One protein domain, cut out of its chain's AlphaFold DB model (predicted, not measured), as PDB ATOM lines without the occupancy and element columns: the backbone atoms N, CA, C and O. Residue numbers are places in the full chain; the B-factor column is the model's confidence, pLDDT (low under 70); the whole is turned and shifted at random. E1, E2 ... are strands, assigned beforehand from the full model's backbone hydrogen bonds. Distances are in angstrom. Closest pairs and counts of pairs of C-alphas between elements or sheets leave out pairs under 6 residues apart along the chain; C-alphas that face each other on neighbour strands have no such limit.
ATOM      1  N   THR A  32     281.439 -88.150  33.848       97.31
ATOM      2  CA  THR A  32     280.740 -87.721  32.622       97.31
ATOM      3  C   THR A  32     280.724 -86.202  32.506       97.31
ATOM      4  O   THR A  32     280.920 -85.488  33.496       97.31
ATOM      5  N   MET A  33     280.477 -85.681  31.301       97.50
ATOM      6  CA  MET A  33     280.176 -84.258  31.137       97.50
ATOM      7  C   MET A  33     278.699 -84.042  31.473       97.50
ATOM      8  O   MET A  33     277.800 -84.528  30.786       97.50
ATOM      9  N   SER A  34     278.417 -83.299  32.536       97.12
ATOM     10  CA  SER A  34     277.049 -82.989  32.960       97.12
ATOM     11  C   SER A  34     276.432 -81.909  32.074       97.12
ATOM     12  O   SER A  34     275.346 -82.098  31.519       97.12
ATOM     13  N   SER A  35     277.154 -80.812  31.849       97.56
ATOM     14  CA  SER A  35     276.705 -79.691  31.019       97.56
ATOM     15  C   SER A  35     277.882 -78.968  30.369       97.56
ATOM     16  O   SER A  35     279.032 -79.134  30.777       97.56
ATOM     17  N   ALA A  36     277.575 -78.162  29.358       97.88
ATOM     18  CA  ALA A  36     278.446 -77.104  28.881       97.88
ATOM     19  C   ALA A  36     277.627 -75.812  28.813       97.88
ATOM     20  O   ALA A  36     276.457 -75.843  28.429       97.88
ATOM     21  N   THR A  37     278.226 -74.700  29.217       98.00
ATOM     22  CA  THR A  37     277.639 -73.359  29.115       98.00
ATOM     23  C   THR A  37     278.611 -72.442  28.399       98.00
ATOM     24  O   THR A  37     279.818 -72.639  28.499       98.00
ATOM     25  N   VAL A  38     278.088 -71.439  27.705       97.56
ATOM     26  CA  VAL A  38     278.876 -70.459  26.957       97.56
ATOM     27  C   VAL A  38     278.689 -69.065  27.548       97.56
ATOM     28  O   VAL A  38     277.584 -68.709  27.958       97.56
ATOM     29  N   ALA A  39     279.772 -68.294  27.586       96.19
ATOM     30  CA  ALA A  39     279.781 -66.852  27.801       96.19
ATOM     31  C   ALA A  39     280.738 -66.198  26.791       96.19
ATOM     32  O   ALA A  39     281.608 -66.879  26.255       96.19
ATOM     33  N   GLY A  40     280.589 -64.900  26.541       92.00
ATOM     34  CA  GLY A  40     281.372 -64.170  25.539       92.00
ATOM     35  C   GLY A  40     280.535 -63.750  24.335       92.00
ATOM     36  O   GLY A  40     279.334 -64.014  24.277       92.00
ATOM     37  N   GLU A  41     281.175 -63.052  23.408       90.31
ATOM     38  CA  GLU A  41     280.542 -62.429  22.249       90.31
ATOM     39  C   GLU A  41     281.575 -62.159  21.151       90.31
ATOM     40  O   GLU A  41     282.792 -62.225  21.370       90.31
ATOM     41  N   ASN A  42     281.085 -61.798  19.966       89.69
ATOM     42  CA  ASN A  42     281.909 -61.403  18.831       89.69
ATOM     43  C   ASN A  42     282.863 -62.529  18.403       89.69
ATOM     44  O   ASN A  42     282.421 -63.493  17.787       89.69
ATOM     45  N   LYS A  43     284.159 -62.430  18.711       93.69
ATOM     46  CA  LYS A  43     285.162 -63.443  18.335       93.69
ATOM     47  C   LYS A  43     285.575 -64.352  19.492       93.69
ATOM     48  O   LYS A  43     286.188 -65.382  19.241       93.69
ATOM     49  N   ASN A  44     285.262 -63.999  20.739       95.44
ATOM     50  CA  ASN A  44     285.840 -64.643  21.921       95.44
ATOM     51  C   ASN A  44     284.753 -65.237  22.814       95.44
ATOM     52  O   ASN A  44     283.875 -64.514  23.290       95.44
ATOM     53  N   PHE A  45     284.843 -66.541  23.079       97.44
ATOM     54  CA  PHE A  45     283.872 -67.255  23.907       97.44
ATOM     55  C   PHE A  45     284.548 -68.191  24.907       97.44
ATOM     56  O   PHE A  45     285.473 -68.918  24.568       97.44
ATOM     57  N   ASP A  46     284.017 -68.241  26.124       98.06
ATOM     58  CA  ASP A  46     284.405 -69.184  27.165       98.06
ATOM     59  C   ASP A  46     283.360 -70.296  27.284       98.06
ATOM     60  O   ASP A  46     282.213 -70.070  27.687       98.06
ATOM     61  N   ILE A  47     283.765 -71.528  26.972       98.31
ATOM     62  CA  ILE A  47     282.942 -72.723  27.160       98.31
ATOM     63  C   ILE A  47     283.297 -73.365  28.497       98.31
ATOM     64  O   ILE A  47     284.359 -73.962  28.666       98.31
ATOM     65  N   THR A  48     282.388 -73.280  29.463       98.50
ATOM     66  CA  THR A  48     282.540 -73.949  30.757       98.50
ATOM     67  C   THR A  48     281.915 -75.336  30.698       98.50
ATOM     68  O   THR A  48     280.692 -75.475  30.649       98.50
ATOM     69  N   VAL A  49     282.749 -76.372  30.736       98.50
ATOM     70  CA  VAL A  49     282.324 -77.772  30.842       98.50
ATOM     71  C   VAL A  49     282.224 -78.146  32.316       98.50
ATOM     72  O   VAL A  49     283.196 -78.015  33.058       98.50
ATOM     73  N   THR A  50     281.059 -78.634  32.740       98.50
ATOM     74  CA  THR A  50     280.831 -79.143  34.100       98.50
ATOM     75  C   THR A  50     280.802 -80.662  34.088       98.50
ATOM     76  O   THR A  50     280.066 -81.269  33.309       98.50
ATOM     77  N   PHE A  51     281.565 -81.284  34.978       98.38
ATOM     78  CA  PHE A  51     281.665 -82.732  35.137       98.38
ATOM     79  C   PHE A  51     280.759 -83.241  36.260       98.38
ATOM     80  O   PHE A  51     280.394 -82.496  37.166       98.38
ATOM     81  N   SER A  52     280.409 -84.528  36.219       97.56
ATOM     82  CA  SER A  52     279.629 -85.188  37.281       97.56
ATOM     83  C   SER A  52     280.355 -85.250  38.632       97.56
ATOM     84  O   SER A  52     279.732 -85.509  39.660       97.56
ATOM     85  N   GLU A  53     281.673 -85.052  38.629       97.69
ATOM     86  CA  GLU A  53     282.567 -85.157  39.779       97.69
ATOM     87  C   GLU A  53     283.922 -84.490  39.489       97.69
ATOM     88  O   GLU A  53     284.147 -83.968  38.398       97.69
ATOM     89  N   ALA A  54     284.823 -84.486  40.474       98.00
ATOM     90  CA  ALA A  54     286.176 -83.953  40.338       98.00
ATOM     91  C   ALA A  54     287.001 -84.737  39.302       98.00
ATOM     92  O   ALA A  54     287.036 -85.970  39.353       98.00
ATOM     93  N   VAL A  55     287.708 -84.027  38.415       98.38
ATOM     94  CA  VAL A  55     288.495 -84.640  37.330       98.38
ATOM     95  C   VAL A  55     289.981 -84.268  37.354       98.38
ATOM     96  O   VAL A  55     290.405 -83.281  37.961       98.38
ATOM     97  N   TYR A  56     290.787 -85.099  36.693       98.38
ATOM     98  CA  TYR A  56     292.249 -85.033  36.651       98.38
ATOM     99  C   TYR A  56     292.768 -85.450  35.275       98.38
ATOM    100  O   TYR A  56     292.152 -86.279  34.601       98.38
ATOM    101  N   LYS A  57     293.929 -84.922  34.875       97.88
ATOM    102  CA  LYS A  57     294.603 -85.362  33.644       97.88
ATOM    103  C   LYS A  57     295.261 -86.732  33.800       97.88
ATOM    104  O   LYS A  57     295.302 -87.496  32.841       97.88
ATOM    105  N   ASN A  58     295.756 -87.052  34.996       96.75
ATOM    106  CA  ASN A  58     296.486 -88.288  35.274       96.75
ATOM    107  C   ASN A  58     295.692 -89.227  36.197       96.75
ATOM    108  O   ASN A  58     294.898 -88.792  37.032       96.75
ATOM    109  N   THR A  59     295.974 -90.530  36.119       96.12
ATOM    110  CA  THR A  59     295.335 -91.569  36.953       96.12
ATOM    111  C   THR A  59     295.668 -91.473  38.445       96.12
ATOM    112  O   THR A  59     295.014 -92.115  39.261       96.12
ATOM    113  N   ASP A  60     296.701 -90.716  38.816       94.81
ATOM    114  CA  ASP A  60     297.192 -90.552  40.189       94.81
ATOM    115  C   ASP A  60     296.590 -89.331  40.908       94.81
ATOM    116  O   ASP A  60     297.096 -88.912  41.949       94.81
ATOM    117  N   LYS A  61     295.482 -88.791  40.378       94.44
ATOM    118  CA  LYS A  61     294.786 -87.599  40.893       94.44
ATOM    119  C   LYS A  61     295.624 -86.317  40.795       94.44
ATOM    120  O   LYS A  61     295.481 -85.405  41.609       94.44
ATOM    121  N   THR A  62     296.505 -86.237  39.800       95.44
ATOM    122  CA  THR A  62     297.302 -85.039  39.512       95.44
ATOM    123  C   THR A  62     297.064 -84.526  38.094       95.44
ATOM    124  O   THR A  62     296.435 -85.180  37.260       95.44
ATOM    125  N   GLY A  63     297.592 -83.334  37.815       97.56
ATOM    126  CA  GLY A  63     297.590 -82.747  36.482       97.56
ATOM    127  C   GLY A  63     296.302 -81.996  36.156       97.56
ATOM    128  O   GLY A  63     295.190 -82.513  36.284       97.56
ATOM    129  N   ASN A  64     296.476 -80.757  35.709       98.44
ATOM    130  CA  ASN A  64     295.398 -79.958  35.151       98.44
ATOM    131  C   ASN A  64     295.041 -80.489  33.760       98.44
ATOM    132  O   ASN A  64     295.928 -80.944  33.036       98.44
ATOM    133  N   LEU A  65     293.761 -80.423  33.390       98.56
ATOM    134  CA  LEU A  65     293.369 -80.624  32.000       98.56
ATOM    135  C   LEU A  65     293.949 -79.488  31.150       98.56
ATOM    136  O   LEU A  65     294.055 -78.354  31.621       98.56
ATOM    137  N   ASP A  66     294.323 -79.806  29.918       98.06
ATOM    138  CA  ASP A  66     294.881 -78.864  28.946       98.06
ATOM    139  C   ASP A  66     294.333 -79.150  27.540       98.06
ATOM    140  O   ASP A  66     293.427 -79.970  27.381       98.06
ATOM    141  N   ASN A  67     294.854 -78.483  26.506       97.38
ATOM    142  CA  ASN A  67     294.394 -78.691  25.127       97.38
ATOM    143  C   ASN A  67     294.513 -80.160  24.687       97.38
ATOM    144  O   ASN A  67     293.708 -80.627  23.894       97.38
ATOM    145  N   GLY A  68     295.466 -80.921  25.240       97.31
ATOM    146  CA  GLY A  68     295.598 -82.353  24.960       97.31
ATOM    147  C   GLY A  68     294.524 -83.222  25.623       97.31
ATOM    148  O   GLY A  68     294.437 -84.410  25.320       97.31
ATOM    149  N   SER A  69     293.716 -82.661  26.527       98.00
ATOM    150  CA  SER A  69     292.602 -83.357  27.175       98.00
ATOM    151  C   SER A  69     291.311 -83.331  26.352       98.00
ATOM    152  O   SER A  69     290.447 -84.177  26.584       98.00
ATOM    153  N   PHE A  70     291.170 -82.419  25.384       98.19
ATOM    154  CA  PHE A  70     289.927 -82.217  24.632       98.19
ATOM    155  C   PHE A  70     290.141 -82.193  23.117       98.19
ATOM    156  O   PHE A  70     291.184 -81.793  22.617       98.19
ATOM    157  N   THR A  71     289.106 -82.573  22.378       97.12
ATOM    158  CA  THR A  71     288.894 -82.162  20.989       97.12
ATOM    159  C   THR A  71     287.770 -81.138  20.968       97.12
ATOM    160  O   THR A  71     286.686 -81.408  21.492       97.12
ATOM    161  N   VAL A  72     288.033 -79.981  20.365       98.06
ATOM    162  CA  VAL A  72     287.084 -78.870  20.234       98.06
ATOM    163  C   VAL A  72     286.880 -78.596  18.750       98.06
ATOM    164  O   VAL A  72     287.853 -78.502  18.002       98.06
ATOM    165  N   SER A  73     285.627 -78.496  18.315       97.44
ATOM    166  CA  SER A  73     285.274 -78.164  16.932       97.44
ATOM    167  C   SER A  73     284.178 -77.113  16.893       97.44
ATOM    168  O   SER A  73     283.236 -77.194  17.682       97.44
ATOM    169  N   VAL A  74     284.258 -76.194  15.933       98.06
ATOM    170  CA  VAL A  74     283.213 -75.209  15.634       98.06
ATOM    171  C   VAL A  74     282.706 -75.460  14.218       98.06
ATOM    172  O   VAL A  74     283.502 -75.675  13.307       98.06
ATOM    173  N   THR A  75     281.389 -75.487  14.041       97.44
ATOM    174  CA  THR A  75     280.735 -75.698  12.740       97.44
ATOM    175  C   THR A  75     279.552 -74.754  12.577       97.44
ATOM    176  O   THR A  75     278.956 -74.377  13.579       97.44
ATOM    177  N   GLY A  76     279.145 -74.462  11.338       93.69
ATOM    178  CA  GLY A  76     277.899 -73.740  11.040       93.69
ATOM    179  C   GLY A  76     278.041 -72.228  10.845       93.69
ATOM    180  O   GLY A  76     277.096 -71.604  10.378       93.69
ATOM    181  N   GLY A  77     279.215 -71.659  11.121       92.75
ATOM    182  CA  GLY A  77     279.515 -70.239  10.934       92.75
ATOM    183  C   GLY A  77     281.023 -69.997  10.888       92.75
ATOM    184  O   GLY A  77     281.737 -70.782  10.262       92.75
ATOM    185  N   SER A  78     281.498 -68.949  11.561       93.00
ATOM    186  CA  SER A  78     282.917 -68.587  11.627       93.00
ATOM    187  C   SER A  78     283.772 -69.735  12.171       93.00
ATOM    188  O   SER A  78     283.417 -70.402  13.149       93.00
ATOM    189  N   GLU A  79     284.907 -69.991  11.518       95.38
ATOM    190  CA  GLU A  79     285.809 -71.079  11.896       95.38
ATOM    191  C   GLU A  79     286.542 -70.750  13.199       95.38
ATOM    192  O   GLU A  79     286.800 -69.586  13.499       95.38
ATOM    193  N   MET A  80     286.933 -71.771  13.962       96.81
ATOM    194  CA  MET A  80     287.768 -71.586  15.150       96.81
ATOM    195  C   MET A  80     289.210 -71.271  14.740       96.81
ATOM    196  O   MET A  80     289.864 -72.099  14.108       96.81
ATOM    197  N   ALA A  81     289.724 -70.114  15.152       96.94
ATOM    198  CA  ALA A  81     291.127 -69.750  14.982       96.94
ATOM    199  C   ALA A  81     292.011 -70.424  16.037       96.94
ATOM    200  O   ALA A  81     293.072 -70.967  15.724       96.94
ATOM    201  N   SER A  82     291.577 -70.404  17.299       97.44
ATOM    202  CA  SER A  82     292.344 -70.969  18.406       97.44
ATOM    203  C   SER A  82     291.446 -71.423  19.559       97.44
ATOM    204  O   SER A  82     290.274 -71.055  19.645       97.44
ATOM    205  N   TYR A  83     291.992 -72.255  20.451       98.19
ATOM    206  CA  TYR A  83     291.389 -72.498  21.758       98.19
ATOM    207  C   TYR A  83     292.443 -72.786  22.827       98.19
ATOM    208  O   TYR A  83     293.536 -73.284  22.538       98.19
ATOM    209  N   ASN A  84     292.097 -72.512  24.080       98.25
ATOM    210  CA  ASN A  84     292.925 -72.791  25.242       98.25
ATOM    211  C   ASN A  84     292.090 -73.330  26.406       98.25
ATOM    212  O   ASN A  84     291.045 -72.786  26.756       98.25
ATOM    213  N   VAL A  85     292.584 -74.387  27.042       98.56
ATOM    214  CA  VAL A  85     291.932 -75.046  28.172       98.56
ATOM    215  C   VAL A  85     292.576 -74.602  29.479       98.56
ATOM    216  O   VAL A  85     293.791 -74.679  29.657       98.56
ATOM    217  N   THR A  86     291.744 -74.200  30.435       98.19
ATOM    218  CA  THR A  86     292.147 -73.921  31.814       98.19
ATOM    219  C   THR A  86     291.342 -74.773  32.787       98.19
ATOM    220  O   THR A  86     290.120 -74.910  32.705       98.19
ATOM    221  N   HIS A  87     292.052 -75.392  33.721       98.50
ATOM    222  CA  HIS A  87     291.486 -76.289  34.718       98.50
ATOM    223  C   HIS A  87     292.415 -76.348  35.931       98.50
ATOM    224  O   HIS A  87     293.629 -76.219  35.790       98.50
ATOM    225  N   THR A  88     291.864 -76.602  37.116       98.38
ATOM    226  CA  THR A  88     292.644 -76.948  38.312       98.38
ATOM    227  C   THR A  88     292.295 -78.366  38.736       98.38
ATOM    228  O   THR A  88     291.126 -78.659  38.963       98.38
ATOM    229  N   ALA A  89     293.295 -79.245  38.833       98.06
ATOM    230  CA  ALA A  89     293.143 -80.638  39.251       98.06
ATOM    231  C   ALA A  89     292.206 -80.785  40.465       98.06
ATOM    232  O   ALA A  89     292.389 -80.113  41.481       98.06
ATOM    233  N   GLY A  90     291.210 -81.666  40.356       97.12
ATOM    234  CA  GLY A  90     290.228 -81.906  41.413       97.12
ATOM    235  C   GLY A  90     289.014 -80.973  41.405       97.12
ATOM    236  O   GLY A  90     288.138 -81.131  42.254       97.12
ATOM    237  N   GLN A  91     288.921 -80.032  40.463       98.25
ATOM    238  CA  GLN A  91     287.700 -79.260  40.228       98.25
ATOM    239  C   GLN A  91     286.691 -80.045  39.383       98.25
ATOM    240  O   GLN A  91     287.023 -81.009  38.692       98.25
ATOM    241  N   THR A  92     285.431 -79.616  39.450       98.31
ATOM    242  CA  THR A  92     284.318 -80.164  38.658       98.31
ATOM    243  C   THR A  92     284.062 -79.367  37.382       98.31
ATOM    244  O   THR A  92     283.098 -79.648  36.676       98.31
ATOM    245  N   THR A  93     284.874 -78.353  37.086       98.31
ATOM    246  CA  THR A  93     284.706 -77.487  35.918       98.31
ATOM    247  C   THR A  93     286.032 -77.251  35.208       98.31
ATOM    248  O   THR A  93     287.058 -77.017  35.846       98.31
ATOM    249  N   ALA A  94     285.996 -77.293  33.877       98.38
ATOM    250  CA  ALA A  94     287.074 -76.838  33.003       98.38
ATOM    251  C   ALA A  94     286.534 -75.739  32.087       98.38
ATOM    252  O   ALA A  94     285.394 -75.822  31.626       98.38
ATOM    253  N   MET A  95     287.349 -74.727  31.822       98.44
ATOM    254  CA  MET A  95     287.012 -73.631  30.922       98.44
ATOM    255  C   MET A  95     287.833 -73.762  29.646       98.44
ATOM    256  O   MET A  95     289.050 -73.944  29.698       98.44
ATOM    257  N   ILE A  96     287.156 -73.684  28.510       98.44
ATOM    258  CA  ILE A  96     287.739 -73.736  27.177       98.44
ATOM    259  C   ILE A  96     287.471 -72.382  26.531       98.44
ATOM    260  O   ILE A  96     286.359 -72.133  26.073       98.44
ATOM    261  N   ALA A  97     288.478 -71.515  26.529       98.31
ATOM    262  CA  ALA A  97     288.433 -70.255  25.804       98.31
ATOM    263  C   ALA A  97     288.636 -70.556  24.317       98.31
ATOM    264  O   ALA A  97     289.616 -71.215  23.968       98.31
ATOM    265  N   ILE A  98     287.723 -70.114  23.461       97.88
ATOM    266  CA  ILE A  98     287.824 -70.215  22.006       97.88
ATOM    267  C   ILE A  98     287.902 -68.817  21.394       97.88
ATOM    268  O   ILE A  98     287.241 -67.887  21.857       97.88
ATOM    269  N   GLU A  99     288.675 -68.703  20.322       97.44
ATOM    270  CA  GLU A  99     288.726 -67.533  19.453       97.44
ATOM    271  C   GLU A  99     288.298 -67.960  18.050       97.44
ATOM    272  O   GLU A  99     288.811 -68.942  17.499       97.44
ATOM    273  N   LEU A 100     287.339 -67.245  17.476       95.94
ATOM    274  CA  LEU A 100     286.908 -67.420  16.098       95.94
ATOM    275  C   LEU A 100     287.808 -66.612  15.158       95.94
ATOM    276  O   LEU A 100     288.310 -65.544  15.501       95.94
ATOM    277  N   SER A 101     287.979 -67.125  13.947       92.38
ATOM    278  CA  SER A 101     288.680 -66.454  12.845       92.38
ATOM    279  C   SER A 101     287.975 -65.176  12.385       92.38
ATOM    280  O   SER A 101     288.635 -64.260  11.897       92.38
ATOM    281  N   ASP A 102     286.661 -65.090  12.601       90.06
ATOM    282  CA  ASP A 102     285.848 -63.909  12.339       90.06
ATOM    283  C   ASP A 102     284.695 -63.781  13.351       90.06
ATOM    284  O   ASP A 102     284.493 -64.659  14.192       90.06
ATOM    285  N   TYR A 103     283.955 -62.673  13.305       91.12
ATOM    286  CA  TYR A 103     282.804 -62.411  14.168       91.12
ATOM    287  C   TYR A 103     281.781 -63.546  14.095       91.12
ATOM    288  O   TYR A 103     281.509 -64.091  13.025       91.12
ATOM    289  N   SER A 104     281.209 -63.924  15.237       92.38
ATOM    290  CA  SER A 104     280.189 -64.963  15.282       92.38
ATOM    291  C   SER A 104     278.943 -64.557  14.497       92.38
ATOM    292  O   SER A 104     278.426 -63.445  14.598       92.38
ATOM    293  N   THR A 105     278.419 -65.498  13.729       89.88
ATOM    294  CA  THR A 105     277.182 -65.360  12.953       89.88
ATOM    295  C   THR A 105     275.946 -65.756  13.762       89.88
ATOM    296  O   THR A 105     274.821 -65.448  13.378       89.88
ATOM    297  N   GLY A 106     276.143 -66.454  14.886       90.75
ATOM    298  CA  GLY A 106     275.084 -67.044  15.705       90.75
ATOM    299  C   GLY A 106     274.630 -68.419  15.218       90.75
ATOM    300  O   GLY A 106     273.767 -69.039  15.838       90.75
ATOM    301  N   ASN A 107     275.218 -68.907  14.125       93.69
ATOM    302  CA  ASN A 107     274.999 -70.254  13.608       93.69
ATOM    303  C   ASN A 107     276.083 -71.237  14.078       93.69
ATOM    304  O   ASN A 107     276.004 -72.430  13.778       93.69
ATOM    305  N   GLU A 108     277.100 -70.761  14.800       97.25
ATOM    306  CA  GLU A 108     278.189 -71.593  15.290       97.25
ATOM    307  C   GLU A 108     277.712 -72.543  16.393       97.25
ATOM    308  O   GLU A 108     277.210 -72.129  17.440       97.25
ATOM    309  N   THR A 109     277.964 -73.835  16.200       97.62
ATOM    310  CA  THR A 109     277.878 -74.851  17.248       97.62
ATOM    311  C   THR A 109     279.284 -75.288  17.633       97.62
ATOM    312  O   THR A 109     280.004 -75.881  16.827       97.62
ATOM    313  N   VAL A 110     279.662 -75.046  18.887       98.12
ATOM    314  CA  VAL A 110     280.887 -75.587  19.481       98.12
ATOM    315  C   VAL A 110     280.582 -76.965  20.030       98.12
ATOM    316  O   VAL A 110     279.628 -77.125  20.785       98.12
ATOM    317  N   THR A 111     281.403 -77.955  19.695       98.19
ATOM    318  CA  THR A 111     281.342 -79.298  20.277       98.19
ATOM    319  C   THR A 111     282.647 -79.612  20.990       98.19
ATOM    320  O   THR A 111     283.728 -79.463  20.422       98.19
ATOM    321  N   VAL A 112     282.531 -80.055  22.239       98.19
ATOM    322  CA  VAL A 112     283.634 -80.454  23.112       98.19
ATOM    323  C   VAL A 112     283.514 -81.943  23.409       98.19
ATOM    324  O   VAL A 112     282.455 -82.412  23.833       98.19
ATOM    325  N   ALA A 113     284.610 -82.673  23.227       97.69
ATOM    326  CA  ALA A 113     284.726 -84.087  23.572       97.69
ATOM    327  C   ALA A 113     286.104 -84.386  24.195       97.69
ATOM    328  O   ALA A 113     287.041 -83.613  23.977       97.69
ATOM    329  N   PRO A 114     286.274 -85.474  24.967       97.81
ATOM    330  CA  PRO A 114     287.591 -85.911  25.420       97.81
ATOM    331  C   PRO A 114     288.486 -86.265  24.230       97.81
ATOM    332  O   PRO A 114     288.050 -86.956  23.311       97.81
ATOM    333  N   ALA A 115     289.764 -85.880  24.276       96.50
ATOM    334  CA  ALA A 115     290.707 -86.157  23.184       96.50
ATOM    335  C   ALA A 115     290.946 -87.661  22.939       96.50
ATOM    336  O   ALA A 115     291.410 -88.072  21.877       96.50
ATOM    337  N   GLY A 116     290.630 -88.502  23.926       93.50
ATOM    338  CA  GLY A 116     290.672 -89.955  23.807       93.50
ATOM    339  C   GLY A 116     290.263 -90.657  25.098       93.50
ATOM    340  O   GLY A 116     290.075 -90.021  26.134       93.50
ATOM    341  N   ALA A 117     290.194 -91.989  25.071       90.25
ATOM    342  CA  ALA A 117     289.752 -92.824  26.201       90.25
ATOM    343  C   ALA A 117     290.726 -92.844  27.407       90.25
ATOM    344  O   ALA A 117     290.629 -93.692  28.289       90.25
ATOM    345  N   SER A 118     291.731 -91.970  27.423       92.88
ATOM    346  CA  SER A 118     292.783 -91.874  28.443       92.88
ATOM    347  C   SER A 118     293.245 -90.421  28.615       92.88
ATOM    348  O   SER A 118     294.436 -90.146  28.705       92.88
ATOM    349  N   SER A 119     292.295 -89.481  28.574       96.50
ATOM    350  CA  SER A 119     292.562 -88.032  28.582       96.50
ATOM    351  C   SER A 119     292.029 -87.300  29.822       96.50
ATOM    352  O   SER A 119     292.553 -86.241  30.176       96.50
ATOM    353  N   ILE A 120     291.004 -87.857  30.478       98.00
ATOM    354  CA  ILE A 120     290.328 -87.295  31.655       98.00
ATOM    355  C   ILE A 120     289.953 -88.451  32.591       98.00
ATOM    356  O   ILE A 120     289.344 -89.430  32.153       98.00
ATOM    357  N   TYR A 121     290.298 -88.333  33.873       97.75
ATOM    358  CA  TYR A 121     290.088 -89.361  34.895       97.75
ATOM    359  C   TYR A 121     289.358 -88.806  36.116       97.75
ATOM    360  O   TYR A 121     289.481 -87.623  36.426       97.75
ATOM    361  N   ASN A 122     288.644 -89.667  36.842       96.50
ATOM    362  CA  ASN A 122     288.168 -89.345  38.189       96.50
ATOM    363  C   ASN A 122     289.241 -89.606  39.263       96.50
ATOM    364  O   ASN A 122     290.373 -90.002  38.978       96.50
ATOM    365  N   ASP A 123     288.859 -89.426  40.527       95.12
ATOM    366  CA  ASP A 123     289.712 -89.657  41.691       95.12
ATOM    367  C   ASP A 123     290.069 -91.134  41.949       95.12
ATOM    368  O   ASP A 123     290.883 -91.403  42.826       95.12
ATOM    369  N   GLU A 124     289.528 -92.099  41.209       95.06
ATOM    370  CA  GLU A 124     289.926 -93.516  41.267       95.06
ATOM    371  C   GLU A 124     290.722 -93.960  40.027       95.06
ATOM    372  O   GLU A 124     291.005 -95.150  39.847       95.06
ATOM    373  N   GLY A 125     291.092 -93.016  39.153       94.19
ATOM    374  CA  GLY A 125     291.794 -93.307  37.905       94.19
ATOM    375  C   GLY A 125     290.913 -94.008  36.865       94.19
ATOM    376  O   GLY A 125     291.428 -94.642  35.943       94.19
ATOM    377  N   THR A 126     289.584 -93.942  36.998       95.62
ATOM    378  CA  THR A 126     288.643 -94.376  35.958       95.62
ATOM    379  C   THR A 126     288.587 -93.315  34.864       95.62
ATOM    380  O   THR A 126     288.301 -92.154  35.149       95.62
ATOM    381  N   ALA A 127     288.856 -93.707  33.617       96.31
ATOM    382  CA  ALA A 127     288.822 -92.798  32.476       96.31
ATOM    383  C   ALA A 127     287.385 -92.468  32.044       96.31
ATOM    384  O   ALA A 127     286.519 -93.345  32.043       96.31
ATOM    385  N   MET A 128     287.163 -91.221  31.633       96.81
ATOM    386  CA  MET A 128     285.956 -90.782  30.931       96.81
ATOM    387  C   MET A 128     285.812 -91.507  29.585       96.81
ATOM    388  O   MET A 128     286.808 -91.777  28.907       96.81
ATOM    389  N   SER A 129     284.574 -91.799  29.170       94.94
ATOM    390  CA  SER A 129     284.316 -92.351  27.834       94.94
ATOM    391  C   SER A 129     284.687 -91.337  26.752       94.94
ATOM    392  O   SER A 129     284.305 -90.173  26.834       94.94
ATOM    393  N   ASN A 130     285.352 -91.783  25.685       91.69
ATOM    394  CA  ASN A 130     285.635 -90.937  24.518       91.69
ATOM    395  C   ASN A 130     284.387 -90.627  23.670       91.69
ATOM    396  O   ASN A 130     284.483 -89.880  22.704       91.69
ATOM    397  N   SER A 131     283.235 -91.211  24.009       92.56
ATOM    398  CA  SER A 131     281.940 -90.889  23.407       92.56
ATOM    399  C   SER A 131     281.212 -89.738  24.108       92.56
ATOM    400  O   SER A 131     280.119 -89.380  23.677       92.56
ATOM    401  N   GLU A 132     281.742 -89.217  25.220       96.00
ATOM    402  CA  GLU A 132     281.162 -88.051  25.887       96.00
ATOM    403  C   GLU A 132     281.303 -86.824  24.986       96.00
ATOM    404  O   GLU A 132     282.394 -86.506  24.520       96.00
ATOM    405  N   THR A 133     280.200 -86.119  24.758       96.94
ATOM    406  CA  THR A 133     280.192 -84.888  23.968       96.94
ATOM    407  C   THR A 133     279.247 -83.875  24.590       96.94
ATOM    408  O   THR A 133     278.142 -84.233  25.016       96.94
ATOM    409  N   LYS A 134     279.627 -82.600  24.569       97.94
ATOM    410  CA  LYS A 134     278.707 -81.486  24.810       97.94
ATOM    411  C   LYS A 134     278.818 -80.465  23.707       97.94
ATOM    412  O   LYS A 134     279.920 -80.142  23.277       97.94
ATOM    413  N   SER A 135     277.668 -79.941  23.315       97.62
ATOM    414  CA  SER A 135     277.591 -78.888  22.322       97.62
ATOM    415  C   SER A 135     276.865 -77.680  22.884       97.62
ATOM    416  O   SER A 135     275.922 -77.822  23.666       97.62
ATOM    417  N   VAL A 136     277.321 -76.501  22.484       97.62
ATOM    418  CA  VAL A 136     276.711 -75.208  22.793       97.62
ATOM    419  C   VAL A 136     276.663 -74.383  21.517       97.62
ATOM    420  O   VAL A 136     277.578 -74.457  20.699       97.62
TER     421      VAL A 136
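AT A GLANCE: This is residues 32 to 136 of the 532 residues of an uncharacterized protein of Bacteroidetes bacterium CG18_big_fil_WC_8_21_14_2_50_41_14 (UniProt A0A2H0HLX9). Two sheets lie face to face as an elongated sandwich: a twisted sheet of four strands, E1, E2, E5 and E4, covers a smaller sheet of three, E3, E6 and E7. Long loops, residues 52 to 69 and 115 to 133, gather at one end of the sandwich, and the E5 to E6 link, with Thr 105, lies at the other. The printed part has 105 residues with no named helix and seven named strands, E1 to E7 in chain order; both sheets, E1-E2-E5-E4 and E3-E6-E7, are antiparallel. The class is all strand, though named strands hold 47 of the 105 residues. The whole is compact, with a radius of gyration of the C-alphas of 13.5 A, and spans 42 by 23 by 20 A.

IN THESE COORDINATES: Find C-alpha 33 at (280.176, -84.258, 31.137); from there E1, residues 33 to 41, runs 23.6 A. Read on to E2, residues 44 to 51, 22.8 A long, and past a long link to E3, residues 70 to 75, 16.4 A. E4 is residues 80 to 86, 17.4 A, and E5 is residues 93 to 100, beginning at C-alpha 93 at (284.706, -77.487, 35.918) and running 22.3 A. E6, residues 109 to 114, measures 16.8 A, and E7, residues 134 to 136, ends at C-alpha 136 at (276.711, -75.208, 22.793), 6.9 A from its first C-alpha.

HOW THE PARTS SIT: Start at the hairpin E1 and E2, antiparallel at 164 degrees, and look at N 37 and O 48, 3.0 A apart. Beside E2 you find E5, with N 47 and O 96 at 2.8 A. E4 and E5, also a hairpin, bring N 84 and O 97 to 2.8 A; E1 and E4 are the edge strands. In the other sheet, E3 and E6 hold N 73 and O 111 at 3.0 A, and the hairpin E6 and E7 holds N 112 and O 134 at 2.8 A. These two sheets form a sandwich, two sheets face to face, with best planes 14 degrees apart and strands at 37 degrees to each other. Look between E1 and E7 for their closest C-alphas, those of Ala 36 and Lys 134, 6.0 A apart. E3 and E4 come closest at the C-alphas of Val 74 and Met 80, 5.8 A. E2 and E6 are near each other, while E1 and E4 are apart.

THE WHOLE: Look at the C-alphas of Asp 60 and Thr 105, the two farthest apart, at 42.2 A. The printed part has no cut. The links E2 to E3 and E6 to E7 are long, of 18 and 19 residues. The mean pLDDT of the printed part is 96.4, and no printed residue is under 70.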